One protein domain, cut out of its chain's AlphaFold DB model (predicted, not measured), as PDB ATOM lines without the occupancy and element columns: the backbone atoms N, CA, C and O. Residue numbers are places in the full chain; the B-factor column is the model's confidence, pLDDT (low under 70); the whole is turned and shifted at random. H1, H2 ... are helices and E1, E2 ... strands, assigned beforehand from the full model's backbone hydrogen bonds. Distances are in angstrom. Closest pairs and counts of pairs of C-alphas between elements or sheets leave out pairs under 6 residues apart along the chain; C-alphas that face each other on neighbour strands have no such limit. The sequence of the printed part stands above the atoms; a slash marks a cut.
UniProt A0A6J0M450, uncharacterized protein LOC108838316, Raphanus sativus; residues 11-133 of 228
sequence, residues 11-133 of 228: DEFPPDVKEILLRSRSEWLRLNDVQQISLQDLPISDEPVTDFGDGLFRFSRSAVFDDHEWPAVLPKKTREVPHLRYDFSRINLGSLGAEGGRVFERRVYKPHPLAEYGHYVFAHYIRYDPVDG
ATOM      1  N   ASP A  11     145.079 130.283 156.105       96.44
ATOM      2  CA  ASP A  11     144.361 130.300 154.825       96.44
ATOM      3  C   ASP A  11     144.604 131.560 153.975       96.44
ATOM      4  O   ASP A  11     144.286 131.556 152.785       96.44
ATOM      5  N   GLU A  12     145.162 132.619 154.561       95.88
ATOM      6  CA  GLU A  12     145.445 133.892 153.884       95.88
ATOM      7  C   GLU A  12     146.783 133.871 153.125       95.88
ATOM      8  O   GLU A  12     147.044 134.742 152.294       95.88
ATOM      9  N   PHE A  13     147.617 132.856 153.372       95.69
ATOM     10  CA  PHE A  13     148.965 132.750 152.824       95.69
ATOM     11  C   PHE A  13     149.056 131.796 151.622       95.69
ATOM     12  O   PHE A  13     148.178 130.949 151.412       95.69
ATOM     13  N   PRO A  14     150.132 131.902 150.817       97.00
ATOM     14  CA  PRO A  14     150.422 130.958 149.742       97.00
ATOM     15  C   PRO A  14     150.376 129.481 150.197       97.00
ATOM     16  O   PRO A  14     150.655 129.192 151.362       97.00
ATOM     17  N   PRO A  15     150.023 128.522 149.311       96.88
ATOM     18  CA  PRO A  15     149.782 127.127 149.699       96.88
ATOM     19  C   PRO A  15     150.941 126.436 150.432       96.88
ATOM     20  O   PRO A  15     150.703 125.623 151.319       96.88
ATOM     21  N   ASP A  16     152.173 126.764 150.067       95.94
ATOM     22  CA  ASP A  16     153.411 126.296 150.689       95.94
ATOM     23  C   ASP A  16     153.571 126.822 152.123       95.94
ATOM     24  O   ASP A  16     153.818 126.048 153.048       95.94
ATOM     25  N   VAL A  17     153.340 128.118 152.337       97.38
ATOM     26  CA  VAL A  17     153.353 128.736 153.673       97.38
ATOM     27  C   VAL A  17     152.214 128.194 154.530       97.38
ATOM     28  O   VAL A  17     152.418 127.841 155.690       97.38
ATOM     29  N   LYS A  18     151.017 128.067 153.956       97.62
ATOM     30  CA  LYS A  18     149.860 127.471 154.625       97.62
ATOM     31  C   LYS A  18     150.168 126.059 155.119       97.62
ATOM     32  O   LYS A  18     149.839 125.724 156.254       97.62
ATOM     33  N   GLU A  19     150.796 125.228 154.287       97.44
ATOM     34  CA  GLU A  19     151.193 123.874 154.677       97.44
ATOM     35  C   GLU A  19     152.158 123.898 155.870       97.44
ATOM     36  O   GLU A  19     151.946 123.164 156.836       97.44
ATOM     37  N   ILE A  20     153.162 124.783 155.847       97.44
ATOM     38  CA  ILE A  20     154.107 124.972 156.957       97.44
ATOM     39  C   ILE A  20     153.374 125.374 158.247       97.44
ATOM     40  O   ILE A  20     153.591 124.773 159.304       97.44
ATOM     41  N   LEU A  21     152.476 126.361 158.180       97.25
ATOM     42  CA  LEU A  21     151.724 126.851 159.338       97.25
ATOM     43  C   LEU A  21     150.796 125.779 159.924       97.25
ATOM     44  O   LEU A  21     150.707 125.641 161.141       97.25
ATOM     45  N   LEU A  22     150.146 124.974 159.083       96.00
ATOM     46  CA  LEU A  22     149.298 123.876 159.548       96.00
ATOM     47  C   LEU A  22     150.117 122.736 160.161       96.00
ATOM     48  O   LEU A  22     149.765 122.237 161.229       96.00
ATOM     49  N   ARG A  23     151.219 122.343 159.512       94.81
ATOM     50  CA  ARG A  23     152.112 121.272 159.974       94.81
ATOM     51  C   ARG A  23     152.793 121.625 161.296       94.81
ATOM     52  O   ARG A  23     152.890 120.784 162.189       94.81
ATOM     53  N   SER A  24     153.214 122.880 161.445       94.25
ATOM     54  CA  SER A  24     153.909 123.356 162.647       94.25
ATOM     55  C   SER A  24     153.076 123.255 163.925       94.25
ATOM     56  O   SER A  24     153.653 123.158 164.995       94.25
ATOM     57  N   ARG A  25     151.743 123.136 163.852       91.56
ATOM     58  CA  ARG A  25     150.897 122.872 165.038       91.56
ATOM     59  C   ARG A  25     151.274 121.586 165.788       91.56
ATOM     60  O   ARG A  25     150.937 121.440 166.959       91.56
ATOM     61  N   SER A  26     151.926 120.634 165.121       84.50
ATOM     62  CA  SER A  26     152.339 119.356 165.720       84.50
ATOM     63  C   SER A  26     153.777 118.946 165.413       84.50
ATOM     64  O   SER A  26     154.246 117.930 165.928       84.50
ATOM     65  N   GLU A  27     154.474 119.699 164.566       86.69
ATOM     66  CA  GLU A  27     155.809 119.365 164.082       86.69
ATOM     67  C   GLU A  27     156.778 120.536 164.246       86.69
ATOM     68  O   GLU A  27     156.401 121.694 164.421       86.69
ATOM     69  N   TRP A  28     158.066 120.219 164.178       85.69
ATOM     70  CA  TRP A  28     159.132 121.206 164.229       85.69
ATOM     71  C   TRP A  28     159.208 122.008 162.930       85.69
ATOM     72  O   TRP A  28     159.063 121.456 161.838       85.69
ATOM     73  N   LEU A  29     159.495 123.304 163.058       92.00
ATOM     74  CA  LEU A  29     159.898 124.125 161.923       92.00
ATOM     75  C   LEU A  29     161.350 123.810 161.557       92.00
ATOM     76  O   LEU A  29     162.228 123.775 162.421       92.00
ATOM     77  N   ARG A  30     161.590 123.599 160.266       91.56
ATOM     78  CA  ARG A  30     162.925 123.458 159.672       91.56
ATOM     79  C   ARG A  30     163.493 124.814 159.282       91.56
ATOM     80  O   ARG A  30     162.767 125.805 159.232       91.56
ATOM     81  N   LEU A  31     164.780 124.857 158.927       92.50
ATOM     82  CA  LEU A  31     165.418 126.094 158.460       92.50
ATOM     83  C   LEU A  31     164.650 126.712 157.285       92.50
ATOM     84  O   LEU A  31     164.274 127.879 157.340       92.50
ATOM     85  N   ASN A  32     164.361 125.902 156.263       93.62
ATOM     86  CA  ASN A  32     163.602 126.360 155.105       93.62
ATOM     87  C   ASN A  32     162.195 126.828 155.498       93.62
ATOM     88  O   ASN A  32     161.709 127.801 154.941       93.62
ATOM     89  N   ASP A  33     161.553 126.180 156.473       95.38
ATOM     90  CA  ASP A  33     160.230 126.604 156.931       95.38
ATOM     91  C   ASP A  33     160.289 128.012 157.521       95.38
ATOM     92  O   ASP A  33     159.528 128.878 157.100       95.38
ATOM     93  N   VAL A  34     161.239 128.251 158.436       95.50
ATOM     94  CA  VAL A  34     161.467 129.563 159.057       95.50
ATOM     95  C   VAL A  34     161.773 130.621 157.996       95.50
ATOM     96  O   VAL A  34     161.226 131.716 158.064       95.50
ATOM     97  N   GLN A  35     162.587 130.308 156.987       94.56
ATOM     98  CA  GLN A  35     162.905 131.236 155.896       94.56
ATOM     99  C   GLN A  35     161.686 131.542 155.011       94.56
ATOM    100  O   GLN A  35     161.437 132.699 154.689       94.56
ATOM    101  N   GLN A  36     160.875 130.541 154.657       95.12
ATOM    102  CA  GLN A  36     159.684 130.755 153.825       95.12
ATOM    103  C   GLN A  36     158.627 131.607 154.536       95.12
ATOM    104  O   GLN A  36     158.082 132.529 153.927       95.12
ATOM    105  N   ILE A  37     158.365 131.346 155.824       96.25
ATOM    106  CA  ILE A  37     157.420 132.157 156.613       96.25
ATOM    107  C   ILE A  37     157.959 133.576 156.856       96.25
ATOM    108  O   ILE A  37     157.183 134.526 156.883       96.25
ATOM    109  N   SER A  38     159.282 133.731 156.976       95.38
ATOM    110  CA  SER A  38     159.969 135.019 157.145       95.38
ATOM    111  C   SER A  38     159.736 135.968 155.962       95.38
ATOM    112  O   SER A  38     159.546 137.171 156.126       95.38
ATOM    113  N   LEU A  39     159.692 135.429 154.747       95.00
ATOM    114  CA  LEU A  39     159.480 136.229 153.538       95.00
ATOM    115  C   LEU A  39     158.039 136.744 153.382       95.00
ATOM    116  O   LEU A  39     157.766 137.507 152.454       95.00
ATOM    117  N   GLN A  40     157.116 136.335 154.257       95.12
ATOM    118  CA  GLN A  40     155.721 136.756 154.205       95.12
ATOM    119  C   GLN A  40     155.456 137.976 155.088       95.12
ATOM    120  O   GLN A  40     156.095 138.197 156.120       95.12
ATOM    121  N   ASP A  41     154.431 138.741 154.717       93.75
ATOM    122  CA  ASP A  41     153.923 139.860 155.513       93.75
ATOM    123  C   ASP A  41     153.029 139.357 156.661       93.75
ATOM    124  O   ASP A  41     151.817 139.561 156.690       93.75
ATOM    125  N   LEU A  42     153.624 138.584 157.577       93.50
ATOM    126  CA  LEU A  42     152.931 138.045 158.747       93.50
ATOM    127  C   LEU A  42     152.664 139.150 159.779       93.50
ATOM    128  O   LEU A  42     153.569 139.951 160.036       93.50
ATOM    129  N   PRO A  43     151.501 139.143 160.455       94.25
ATOM    130  CA  PRO A  43     151.229 140.086 161.533       94.25
ATOM    131  C   PRO A  43     152.259 139.941 162.659       94.25
ATOM    132  O   PRO A  43     152.662 138.830 163.009       94.25
ATOM    133  N   ILE A  44     152.680 141.073 163.222       94.69
ATOM    134  CA  ILE A  44     153.572 141.137 164.382       94.69
ATOM    135  C   ILE A  44     152.707 141.316 165.634       94.69
ATOM    136  O   ILE A  44     151.783 142.129 165.646       94.69
ATOM    137  N   SER A  45     152.995 140.531 166.668       96.19
ATOM    138  CA  SER A  45     152.385 140.661 167.991       96.19
ATOM    139  C   SER A  45     153.104 141.757 168.777       96.19
ATOM    140  O   SER A  45     154.328 141.716 168.898       96.19
ATOM    141  N   ASP A  46     152.346 142.715 169.318       92.25
ATOM    142  CA  ASP A  46     152.889 143.777 170.185       92.25
ATOM    143  C   ASP A  46     152.644 143.498 171.679       92.25
ATOM    144  O   ASP A  46     153.224 144.161 172.536       92.25
ATOM    145  N   GLU A  47     151.778 142.535 171.993       95.12
ATOM    146  CA  GLU A  47     151.457 142.101 173.354       95.12
ATOM    147  C   GLU A  47     152.006 140.685 173.607       95.12
ATOM    148  O   GLU A  47     152.034 139.868 172.678       95.12
ATOM    149  N   PRO A  48     152.453 140.378 174.839       95.38
ATOM    150  CA  PRO A  48     152.994 139.065 175.176       95.38
ATOM    151  C   PRO A  48     151.921 137.968 175.120       95.38
ATOM    152  O   PRO A  48     150.725 138.214 175.286       95.38
ATOM    153  N   VAL A  49     152.346 136.723 174.908       94.50
ATOM    154  CA  VAL A  49     151.486 135.545 175.073       94.50
ATOM    155  C   VAL A  49     151.250 135.300 176.564       94.50
ATOM    156  O   VAL A  49     152.207 135.103 177.311       94.50
ATOM    157  N   THR A  50     149.981 135.260 176.978       90.75
ATOM    158  CA  THR A  50     149.550 134.957 178.354       90.75
ATOM    159  C   THR A  50     148.878 133.578 178.442       90.75
ATOM    160  O   THR A  50     148.637 132.915 177.428       90.75
ATOM    161  N   ASP A  51     148.571 133.123 179.663       86.94
ATOM    162  CA  ASP A  51     147.713 131.955 179.948       86.94
ATOM    163  C   ASP A  51     148.146 130.634 179.284       86.94
ATOM    164  O   ASP A  51     147.312 129.796 178.910       86.94
ATOM    165  N   PHE A  52     149.456 130.414 179.136       86.69
ATOM    166  CA  PHE A  52     150.001 129.234 178.459       86.69
ATOM    167  C   PHE A  52     149.383 129.007 177.063       86.69
ATOM    168  O   PHE A  52     149.043 127.871 176.710       86.69
ATOM    169  N   GLY A  53     149.179 130.078 176.286       90.19
ATOM    170  CA  GLY A  53     148.695 129.996 174.906       90.19
ATOM    171  C   GLY A  53     149.622 129.163 174.013       90.19
ATOM    172  O   GLY A  53     150.841 129.291 174.087       90.19
ATOM    173  N   ASP A  54     149.053 128.290 173.179       92.69
ATOM    174  CA  ASP A  54     149.783 127.543 172.150       92.69
ATOM    175  C   ASP A  54     149.623 128.194 170.775       92.69
ATOM    176  O   ASP A  54     148.589 128.785 170.464       92.69
ATOM    177  N   GLY A  55     150.659 128.084 169.949       95.81
ATOM    178  CA  GLY A  55     150.666 128.645 168.606       95.81
ATOM    179  C   GLY A  55     152.024 129.170 168.172       95.81
ATOM    180  O   GLY A  55     153.012 129.108 168.910       95.81
ATOM    181  N   LEU A  56     152.063 129.707 166.957       97.75
ATOM    182  CA  LEU A  56     153.233 130.374 166.400       97.75
ATOM    183  C   LEU A  56     152.966 131.875 166.366       97.75
ATOM    184  O   LEU A  56     151.957 132.321 165.826       97.75
ATOM    185  N   PHE A  57     153.889 132.657 166.906       97.69
ATOM    186  CA  PHE A  57     153.747 134.101 167.041       97.69
ATOM    187  C   PHE A  57     154.998 134.781 166.503       97.69
ATOM    188  O   PHE A  57     156.114 134.299 166.710       97.69
ATOM    189  N   ARG A  58     154.816 135.900 165.804       97.06
ATOM    190  CA  ARG A  58     155.915 136.733 165.309       97.06
ATOM    191  C   ARG A  58     156.052 137.956 166.201       97.06
ATOM    192  O   ARG A  58     155.078 138.674 166.392       97.06
ATOM    193  N   PHE A  59     157.260 138.214 166.677       96.88
ATOM    194  CA  PHE A  59     157.582 139.361 167.526       96.88
ATOM    195  C   PHE A  59     158.745 140.148 166.940       96.88
ATOM    196  O   PHE A  59     159.575 139.584 166.223       96.88
ATOM    197  N   SER A  60     158.853 141.435 167.278       94.44
ATOM    198  CA  SER A  60     160.129 142.131 167.099       94.44
ATOM    199  C   SER A  60     161.197 141.460 167.971       94.44
ATOM    200  O   SER A  60     160.900 140.885 169.020       94.44
ATOM    201  N   ARG A  61     162.460 141.502 167.540       91.56
ATOM    202  CA  ARG A  61     163.542 140.796 168.241       91.56
ATOM    203  C   ARG A  61     163.801 141.311 169.665       91.56
ATOM    204  O   ARG A  61     164.310 140.550 170.481       91.56
ATOM    205  N   SER A  62     163.456 142.565 169.948       90.00
ATOM    206  CA  SER A  62     163.614 143.215 171.254       90.00
ATOM    207  C   SER A  62     162.357 143.162 172.133       90.00
ATOM    208  O   SER A  62     162.383 143.675 173.251       90.00
ATOM    209  N   ALA A  63     161.253 142.584 171.651       92.50
ATOM    210  CA  ALA A  63     160.015 142.503 172.417       92.50
ATOM    211  C   ALA A  63     160.081 141.456 173.538       92.50
ATOM    212  O   ALA A  63     160.841 140.489 173.487       92.50
ATOM    213  N   VAL A  64     159.203 141.624 174.526       93.00
ATOM    214  CA  VAL A  64     158.860 140.573 175.488       93.00
ATOM    215  C   VAL A  64     157.832 139.646 174.835       93.00
ATOM    216  O   VAL A  64     156.788 140.112 174.387       93.00
ATOM    217  N   PHE A  65     158.128 138.346 174.755       94.38
ATOM    218  CA  PHE A  65     157.290 137.387 174.016       94.38
ATOM    219  C   PHE A  65     156.150 136.807 174.851       94.38
ATOM    220  O   PHE A  65     155.090 136.498 174.318       94.38
ATOM    221  N   ASP A  66     156.373 136.632 176.150       94.31
ATOM    222  CA  ASP A  66     155.437 136.027 177.094       94.31
ATOM    223  C   ASP A  66     155.719 136.513 178.522       94.31
ATOM    224  O   ASP A  66     156.763 137.110 178.788       94.31
ATOM    225  N   ASP A  67     154.773 136.270 179.426       92.06
ATOM    226  CA  ASP A  67     154.832 136.621 180.850       92.06
ATOM    227  C   ASP A  67     155.315 135.466 181.750       92.06
ATOM    228  O   ASP A  67     155.229 135.548 182.978       92.06
ATOM    229  N   HIS A  68     155.836 134.385 181.159       90.88
ATOM    230  CA  HIS A  68     156.227 133.191 181.897       90.88
ATOM    231  C   HIS A  68     157.708 133.245 182.281       90.88
ATOM    232  O   HIS A  68     158.591 133.519 181.464       90.88
ATOM    233  N   GLU A  69     158.008 132.891 183.529       90.88
ATOM    234  CA  GLU A  69     159.382 132.641 183.949       90.88
ATOM    235  C   GLU A  69     159.807 131.231 183.521       90.88
ATOM    236  O   GLU A  69     159.200 130.225 183.902       90.88
ATOM    237  N   TRP A  70     160.856 131.149 182.701       92.06
ATOM    238  CA  TRP A  70     161.344 129.884 182.160       92.06
ATOM    239  C   TRP A  70     162.495 129.340 183.010       92.06
ATOM    240  O   TRP A  70     163.524 130.007 183.101       92.06
ATOM    241  N   PRO A  71     162.394 128.108 183.553       89.19
ATOM    242  CA  PRO A  71     163.433 127.543 184.419       89.19
ATOM    243  C   PRO A  71     164.810 127.437 183.754       89.19
ATOM    244  O   PRO A  71     165.836 127.493 184.424       89.19
ATOM    245  N   ALA A  72     164.824 127.234 182.435       89.12
ATOM    246  CA  ALA A  72     166.031 127.213 181.624       89.12
ATOM    247  C   ALA A  72     165.725 127.661 180.190       89.12
ATOM    248  O   ALA A  72     164.676 127.335 179.620       89.12
ATOM    249  N   VAL A  73     166.687 128.360 179.592       91.12
ATOM    250  CA  VAL A  73     166.721 128.682 178.164       91.12
ATOM    251  C   VAL A  73     167.963 128.021 177.581       91.12
ATOM    252  O   VAL A  73     169.085 128.370 177.932       91.12
ATOM    253  N   LEU A  74     167.754 127.017 176.737       90.19
ATOM    254  CA  LEU A  74     168.805 126.167 176.190       90.19
ATOM    255  C   LEU A  74     168.998 126.488 174.703       90.19
ATOM    256  O   LEU A  74     168.070 126.246 173.925       90.19
ATOM    257  N   PRO A  75     170.167 126.993 174.278       91.31
ATOM    258  CA  PRO A  75     170.462 127.157 172.861       91.31
ATOM    259  C   PRO A  75     170.634 125.782 172.200       91.31
ATOM    260  O   PRO A  75     171.373 124.914 172.676       91.31
ATOM    261  N   LYS A  76     169.924 125.569 171.093       89.88
ATOM    262  CA  LYS A  76     169.922 124.328 170.313       89.88
ATOM    263  C   LYS A  76     170.051 124.633 168.823       89.88
ATOM    264  O   LYS A  76     169.744 125.732 168.363       89.88
ATOM    265  N   LYS A  77     170.451 123.630 168.047       88.81
ATOM    266  CA  LYS A  77     170.481 123.669 166.573       88.81
ATOM    267  C   LYS A  77     169.734 122.474 165.986       88.81
ATOM    268  O   LYS A  77     169.554 121.505 166.692       88.81
ATOM    269  N   THR A  78     169.271 122.473 164.742       86.69
ATOM    270  CA  THR A  78     168.697 121.255 164.126       86.69
ATOM    271  C   THR A  78     169.792 120.318 163.601       86.69
ATOM    272  O   THR A  78     170.907 120.755 163.324       86.69
ATOM    273  N   ARG A  79     169.493 119.019 163.422       83.75
ATOM    274  CA  ARG A  79     170.417 118.058 162.775       83.75
ATOM    275  C   ARG A  79     170.659 118.346 161.292       83.75
ATOM    276  O   ARG A  79     171.699 117.967 160.759       83.75
ATOM    277  N   GLU A  80     169.678 118.946 160.621       82.69
ATOM    278  CA  GLU A  80     169.747 119.277 159.195       82.69
ATOM    279  C   GLU A  80     170.902 120.249 158.910       82.69
ATOM    280  O   GLU A  80     171.216 121.092 159.744       82.69
ATOM    281  N   VAL A  81     171.529 120.134 157.734       83.31
ATOM    282  CA  VAL A  81     172.571 121.062 157.267       83.31
ATOM    283  C   VAL A  81     172.032 121.811 156.042       83.31
ATOM    284  O   VAL A  81     171.657 121.145 155.072       83.31
ATOM    285  N   PRO A  82     172.014 123.157 156.037       87.06
ATOM    286  CA  PRO A  82     172.450 124.048 157.116       87.06
ATOM    287  C   PRO A  82     171.541 123.996 158.355       87.06
ATOM    288  O   PRO A  82     170.335 123.773 158.246       87.06
ATOM    289  N   HIS A  83     172.142 124.200 159.530       86.50
ATOM    290  CA  HIS A  83     171.447 124.106 160.813       86.50
ATOM    291  C   HIS A  83     170.541 125.317 161.057       86.50
ATOM    292  O   HIS A  83     170.943 126.458 160.835       86.50
ATOM    293  N   LEU A  84     169.352 125.078 161.607       89.75
ATOM    294  CA  LEU A  84     168.529 126.111 162.231       89.75
ATOM    295  C   LEU A  84     168.885 126.195 163.714       89.75
ATOM    296  O   LEU A  84     168.681 125.223 164.437       89.75
ATOM    297  N   ARG A  85     169.382 127.345 164.168       90.12
ATOM    298  CA  ARG A  85     169.631 127.627 165.591       90.12
ATOM    299  C   ARG A  85     168.387 128.245 166.242       90.12
ATOM    300  O   ARG A  85     167.691 129.040 165.608       90.12
ATOM    301  N   TYR A  86     168.092 127.872 167.483       92.88
ATOM    302  CA  TYR A  86     166.923 128.342 168.229       92.88
ATOM    303  C   TYR A  86     167.133 128.236 169.745       92.88
ATOM    304  O   TYR A  86     167.897 127.397 170.219       92.88
ATOM    305  N   ASP A  87     166.417 129.063 170.505       93.81
ATOM    306  CA  ASP A  87     166.370 128.953 171.966       93.81
ATOM    307  C   ASP A  87     165.200 128.038 172.374       93.81
ATOM    308  O   ASP A  87     164.087 128.175 171.861       93.81
ATOM    309  N   PHE A  88     165.439 127.093 173.285       93.25
ATOM    310  CA  PHE A  88     164.452 126.126 173.770       93.25
ATOM    311  C   PHE A  88     164.185 126.299 175.266       93.25
ATOM    312  O   PHE A  88     165.116 126.337 176.068       93.25
ATOM    313  N   SER A  89     162.914 126.318 175.657       93.38
ATOM    314  CA  SER A  89     162.491 126.371 177.058       93.38
ATOM    315  C   SER A  89     161.335 125.402 177.307       93.38
ATOM    316  O   SER A  89     160.514 125.164 176.420       93.38
ATOM    317  N   ARG A  90     161.260 124.826 178.514       92.25
ATOM    318  CA  ARG A  90     160.228 123.845 178.886       92.25
ATOM    319  C   ARG A  90     159.772 124.037 180.333       92.25
ATOM    320  O   ARG A  90     160.604 124.183 181.224       92.25
ATOM    321  N   ILE A  91     158.462 123.954 180.558       90.62
ATOM    322  CA  ILE A  91     157.817 123.909 181.875       90.62
ATOM    323  C   ILE A  91     156.962 122.639 181.955       90.62
ATOM    324  O   ILE A  91     156.189 122.328 181.048       90.62
ATOM    325  N   ASN A  92     157.079 121.904 183.062       88.31
ATOM    326  CA  ASN A  92     156.166 120.808 183.379       88.31
ATOM    327  C   ASN A  92     155.007 121.377 184.203       88.31
ATOM    328  O   ASN A  92     155.215 121.794 185.338       88.31
ATOM    329  N   LEU A  93     153.790 121.374 183.656       84.56
ATOM    330  CA  LEU A  93     152.605 121.947 184.312       84.56
ATOM    331  C   LEU A  93     152.011 121.037 185.399       84.56
ATOM    332  O   LEU A  93     151.031 121.394 186.048       84.56
ATOM    333  N   GLY A  94     152.615 119.865 185.615       71.62
ATOM    334  CA  GLY A  94     152.162 118.879 186.589       71.62
ATOM    335  C   GLY A  94     150.826 118.230 186.216       71.62
ATOM    336  O   GLY A  94     150.113 118.650 185.302       71.62
ATOM    337  N   SER A  95     150.494 117.152 186.923       62.69
ATOM    338  CA  SER A  95     149.195 116.495 186.816       62.69
ATOM    339  C   SER A  95     148.240 117.088 187.846       62.69
ATOM    340  O   SER A  95     148.349 116.810 189.039       62.69
ATOM    341  N   LEU A  96     147.242 117.847 187.404       53.25
ATOM    342  CA  LEU A  96     146.038 118.103 188.201       53.25
ATOM    343  C   LEU A  96     145.138 116.842 188.173       53.25
ATOM    344  O   LEU A  96     144.002 116.887 187.717       53.25
ATOM    345  N   GLY A  97     145.657 115.678 188.593       53.28
ATOM    346  CA  GLY A  97     144.923 114.402 188.577       53.28
ATOM    347  C   GLY A  97     145.777 113.150 188.340       53.28
ATOM    348  O   GLY A  97     146.994 113.220 188.254       53.28
ATOM    349  N   ALA A  98     145.131 111.982 188.255       48.53
ATOM    350  CA  ALA A  98     145.771 110.670 188.063       48.53
ATOM    351  C   ALA A  98     146.193 110.370 186.603       48.53
ATOM    352  O   ALA A  98     146.536 109.234 186.283       48.53
ATOM    353  N   GLU A  99     146.161 111.374 185.731       52.66
ATOM    354  CA  GLU A  99     146.522 111.295 184.313       52.66
ATOM    355  C   GLU A  99     147.718 112.229 184.053       52.66
ATOM    356  O   GLU A  99     147.958 113.162 184.820       52.66
ATOM    357  N   GLY A 100     148.524 111.915 183.040       55.03
ATOM    358  CA  GLY A 100     149.851 112.474 182.758       55.03
ATOM    359  C   GLY A 100     150.036 113.982 182.942       55.03
ATOM    360  O   GLY A 100     149.118 114.786 182.798       55.03
ATOM    361  N   GLY A 101     151.256 114.378 183.313       68.75
ATOM    362  CA  GLY A 101     151.597 115.787 183.500       68.75
ATOM    363  C   GLY A 101     151.720 116.480 182.150       68.75
ATOM    364  O   GLY A 101     152.495 116.033 181.311       68.75
ATOM    365  N   ARG A 102     150.990 117.577 181.936       84.31
ATOM    366  CA  ARG A 102     151.080 118.353 180.689       84.31
ATOM    367  C   ARG A 102     152.427 119.066 180.604       84.31
ATOM    368  O   ARG A 102     152.901 119.623 181.595       84.31
ATOM    369  N   VAL A 103     153.013 119.089 179.413       88.31
ATOM    370  CA  VAL A 103     154.255 119.815 179.126       88.31
ATOM    371  C   VAL A 103     153.926 121.056 178.306       88.31
ATOM    372  O   VAL A 103     153.104 121.002 177.389       88.31
ATOM    373  N   PHE A 104     154.581 122.166 178.644       91.62
ATOM    374  CA  PHE A 104     154.584 123.385 177.849       91.62
ATOM    375  C   PHE A 104     155.997 123.693 177.372       91.62
ATOM    376  O   PHE A 104     156.930 123.768 178.172       91.62
ATOM    377  N   GLU A 105     156.156 123.858 176.066       92.75
ATOM    378  CA  GLU A 105     157.431 124.177 175.432       92.75
ATOM    379  C   GLU A 105     157.362 125.509 174.708       92.75
ATOM    380  O   GLU A 105     156.348 125.825 174.088       92.75
ATOM    381  N   ARG A 106     158.484 126.228 174.713       94.94
ATOM    382  CA  ARG A 106     158.723 127.398 173.872       94.94
ATOM    383  C   ARG A 106     159.973 127.182 173.035       94.94
ATOM    384  O   ARG A 106     161.021 126.792 173.551       94.94
ATOM    385  N   ARG A 107     159.866 127.474 171.743       94.94
ATOM    386  CA  ARG A 107     160.981 127.492 170.788       94.94
ATOM    387  C   ARG A 107     161.042 128.870 170.153       94.94
ATOM    388  O   ARG A 107     160.043 129.316 169.598       94.94
ATOM    389  N   VAL A 108     162.187 129.536 170.237       96.12
ATOM    390  CA  VAL A 108     162.380 130.869 169.654       96.12
ATOM    391  C   VAL A 108     163.340 130.768 168.481       96.12
ATOM    392  O   VAL A 108     164.539 130.547 168.657       96.12
ATOM    393  N   TYR A 109     162.803 130.928 167.275       95.25
ATOM    394  CA  TYR A 109     163.563 130.897 166.031       95.25
ATOM    395  C   TYR A 109     163.999 132.309 165.643       95.25
ATOM    396  O   TYR A 109     163.178 133.230 165.615       95.25
ATOM    397  N   LYS A 110     165.283 132.463 165.310       92.19
ATOM    398  CA  LYS A 110     165.884 133.723 164.853       92.19
ATOM    399  C   LYS A 110     166.287 133.554 163.384       92.19
ATOM    400  O   LYS A 110     167.315 132.927 163.125       92.19
ATOM    401  N   PRO A 111     165.474 134.031 162.426       91.25
ATOM    402  CA  PRO A 111     165.809 133.958 161.008       91.25
ATOM    403  C   PRO A 111     167.191 134.564 160.713       91.25
ATOM    404  O   PRO A 111     167.563 135.591 161.278       91.25
ATOM    405  N   HIS A 112     167.963 133.917 159.835       86.69
ATOM    406  CA  HIS A 112     169.311 134.348 159.458       86.69
ATOM    407  C   HIS A 112     169.545 134.141 157.951       86.69
ATOM    408  O   HIS A 112     169.200 133.064 157.452       86.69
ATOM    409  N   PRO A 113     170.142 135.117 157.233       89.50
ATOM    410  CA  PRO A 113     170.720 136.366 157.742       89.50
ATOM    411  C   PRO A 113     169.692 137.474 158.026       89.50
ATOM    412  O   PRO A 113     168.646 137.562 157.387       89.50
ATOM    413  N   LEU A 114     170.028 138.358 158.971       87.94
ATOM    414  CA  LEU A 114     169.169 139.462 159.424       87.94
ATOM    415  C   LEU A 114     168.832 140.455 158.299       87.94
ATOM    416  O   LEU A 114     167.725 140.975 158.233       87.94
ATOM    417  N   ALA A 115     169.776 140.679 157.381       89.38
ATOM    418  CA  ALA A 115     169.588 141.568 156.236       89.38
ATOM    419  C   ALA A 115     168.514 141.071 155.250       89.38
ATOM    420  O   ALA A 115     167.933 141.872 154.524       89.38
ATOM    421  N   GLU A 116     168.255 139.762 155.216       92.38
ATOM    422  CA  GLU A 116     167.261 139.153 154.326       92.38
ATOM    423  C   GLU A 116     165.924 138.948 155.040       92.38
ATOM    424  O   GLU A 116     164.866 139.252 154.494       92.38
ATOM    425  N   TYR A 117     165.979 138.471 156.284       90.75
ATOM    426  CA  TYR A 117     164.804 138.071 157.049       90.75
ATOM    427  C   TYR A 117     164.488 139.016 158.211       90.75
ATOM    428  O   TYR A 117     163.772 138.630 159.113       90.75
ATOM    429  N   GLY A 118     164.998 140.244 158.230       88.19
ATOM    430  CA  GLY A 118     164.604 141.292 159.178       88.19
ATOM    431  C   GLY A 118     164.862 141.025 160.672       88.19
ATOM    432  O   GLY A 118     165.409 140.010 161.093       88.19
ATOM    433  N   HIS A 119     164.450 141.992 161.500       91.38
ATOM    434  CA  HIS A 119     164.676 142.015 162.954       91.38
ATOM    435  C   HIS A 119     163.468 141.473 163.736       91.38
ATOM    436  O   HIS A 119     162.925 142.134 164.625       91.38
ATOM    437  N   TYR A 120     163.023 140.263 163.403       94.00
ATOM    438  CA  TYR A 120     161.942 139.584 164.118       94.00
ATOM    439  C   TYR A 120     162.341 138.172 164.529       94.00
ATOM    440  O   TYR A 120     163.354 137.625 164.093       94.00
ATOM    441  N   VAL A 121     161.525 137.592 165.398       96.00
ATOM    442  CA  VAL A 121     161.653 136.214 165.860       96.00
ATOM    443  C   VAL A 121     160.307 135.516 165.767       96.00
ATOM    444  O   VAL A 121     159.256 136.161 165.790       96.00
ATOM    445  N   PHE A 122     160.348 134.190 165.691       97.50
ATOM    446  CA  PHE A 122     159.158 133.362 165.835       97.50
ATOM    447  C   PHE A 122     159.200 132.629 167.166       97.50
ATOM    448  O   PHE A 122     160.055 131.766 167.365       97.50
ATOM    449  N   ALA A 123     158.269 132.962 168.055       97.12
ATOM    450  CA  ALA A 123     158.043 132.239 169.294       97.12
ATOM    451  C   ALA A 123     156.958 131.184 169.056       97.12
ATOM    452  O   ALA A 123     155.830 131.499 168.682       97.12
ATOM    453  N   HIS A 124     157.324 129.918 169.217       96.88
ATOM    454  CA  HIS A 124     156.450 128.777 168.997       96.88
ATOM    455  C   HIS A 124     156.180 128.080 170.325       96.88
ATOM    456  O   HIS A 124     157.093 127.501 170.920       96.88
ATOM    457  N   TYR A 125     154.929 128.142 170.767       95.12
ATOM    458  CA  TYR A 125     154.461 127.561 172.015       95.12
ATOM    459  C   TYR A 125     153.674 126.290 171.730       95.12
ATOM    460  O   TYR A 125     152.730 126.301 170.941       95.12
ATOM    461  N   ILE A 126     154.056 125.188 172.371       91.12
ATOM    462  CA  ILE A 126     153.451 123.875 172.139       91.12
ATOM    463  C   ILE A 126     153.046 123.267 173.477       91.12
ATOM    464  O   ILE A 126     153.844 123.201 174.414       91.12
ATOM    465  N   ARG A 127     151.803 122.781 173.545       88.69
ATOM    466  CA  ARG A 127     151.268 122.001 174.667       88.69
ATOM    467  C   ARG A 127     151.030 120.565 174.234       88.69
ATOM    468  O   ARG A 127     150.368 120.332 173.227       88.69
ATOM    469  N   TYR A 128     151.517 119.605 175.011       84.81
ATOM    470  CA  TYR A 128     151.243 118.191 174.763       84.81
ATOM    471  C   TYR A 128     151.235 117.370 176.056       84.81
ATOM    472  O   TYR A 128     151.765 117.791 177.088       84.81
ATOM    473  N   ASP A 129     150.600 116.197 175.994       83.56
ATOM    474  CA  ASP A 129     150.634 115.193 177.055       83.56
ATOM    475  C   ASP A 129     151.676 114.116 176.692       83.56
ATOM    476  O   ASP A 129     151.535 113.448 175.661       83.56
ATOM    477  N   PRO A 130     152.737 113.937 177.498       71.50
ATOM    478  CA  PRO A 130     153.757 112.928 177.245       71.50
ATOM    479  C   PRO A 130     153.220 111.492 177.389       71.50
ATOM    480  O   PRO A 130     153.793 110.570 176.809       71.50
ATOM    481  N   VAL A 131     152.122 111.271 178.124       68.50
ATOM    482  CA  VAL A 131     151.532 109.936 178.341       68.50
ATOM    483  C   VAL A 131     150.762 109.443 177.119       68.50
ATOM    484  O   VAL A 131     150.753 108.241 176.853       68.50
ATOM    485  N   ASP A 132     150.214 110.352 176.313       64.12
ATOM    486  CA  ASP A 132     149.558 110.013 175.043       64.12
ATOM    487  C   ASP A 132     150.551 109.543 173.961       64.12
ATOM    488  O   ASP A 132     150.154 109.235 172.834       64.12
ATOM    489  N   GLY A 133     151.858 109.500 174.266       56.00
ATOM    490  CA  GLY A 133     152.915 109.135 173.317       56.00
ATOM    491  C   GLY A 133     153.018 110.104 172.136       56.00
ATOM    492  O   GLY A 133     153.705 109.825 171.155       56.00
TER     493      GLY A 133
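This is residues 11 to 133 of the 228 residues of the protein "uncharacterized protein LOC108838316" of Raphanus sativus (UniProt A0A6J0M450). One strongly twisted antiparallel sheet of five strands has the helix H2 lying across one face, while H1 packs on H2 and only grazes the sheet. The short helix H3 sits at one end, in the turn from E4 to E5, and the loop around Ala 98 between E3 and E4 reaches to the opposite end; the long link from E1 to E2 passes from one edge of the sheet to the other on the side away from H2. The 123 printed residues include three named helices and five named strands, in the order H1 H2 E1 E2 E3 E4 H3 E5, and the sheet's order is E1 E5 E4 E3 E2. The class is mixed, helices and strands, with 56 residues, under half, in named elements. The whole is compact, with a radius of gyration of the C-alphas of 15.0 A, and elongated, with spans of 48 by 30 by 28 A.

H1, residues 15 to 24, begins at C-alpha 15 (149.782, 127.127, 149.699) and is 14.1 A long. H2 is residues 31 to 38, 10.5 A. E1 is residues 55 to 60, 16.5 A, and begins at C-alpha 55 (150.666, 128.645, 168.606). E2 is residues 74 to 77, E3 residues 85 to 92, 23.3 A, and E4 residues 103 to 109, 19.5 A. H3 is residues 114 to 117. E5, residues 120 to 128, is 26.2 A long and ends at C-alpha 128 (151.243, 118.191, 174.763).

E1 and E2 are the edge strands. E1 and E5 are antiparallel at 157 degrees, with N 57 and O 123 2.9 A apart, within hydrogen-bond range. E5 and E4 stand at 162 degrees, with N 124 and O 107 at 2.8 A. E2, E3 and E4 form a meander, each strand the antiparallel neighbour of the one before; in its hairpins N 106 and O 89 are 2.9 A apart and N 88 and O 74 2.8 A. H2 is on the sheet at a height of 9.5 A, over E4 and only just over E5, on which 3 of its C-alphas fall. It runs across the strands, at 75 degrees to E4 on the local plane. H1 touches H2 at a steep tilt of 64 degrees, opposite ways; their closest C-alphas, of Val 17 and Ile 37, are 6.1 A apart. H1 only grazes the sheet, with residues 21 to 24. H3 is not on the sheet; it is close to H2 but not clearly touching, the closest C-alphas being those of Ser 38 and Tyr 117, 5.7 A. In H1 and H2 every O i to N i+4 pair is within hydrogen-bond range; H3 is too short for such a pair.

The two C-alphas farthest apart are those of Ala 98 and Ala 115, 50.3 A. The printed part has no cut. The links H2 to E1 and E1 to E2 are long, with 16 and 13 residues. The mean pLDDT of the printed part is 89.2; residues 95 to 101 and 131 to 133 are under 70.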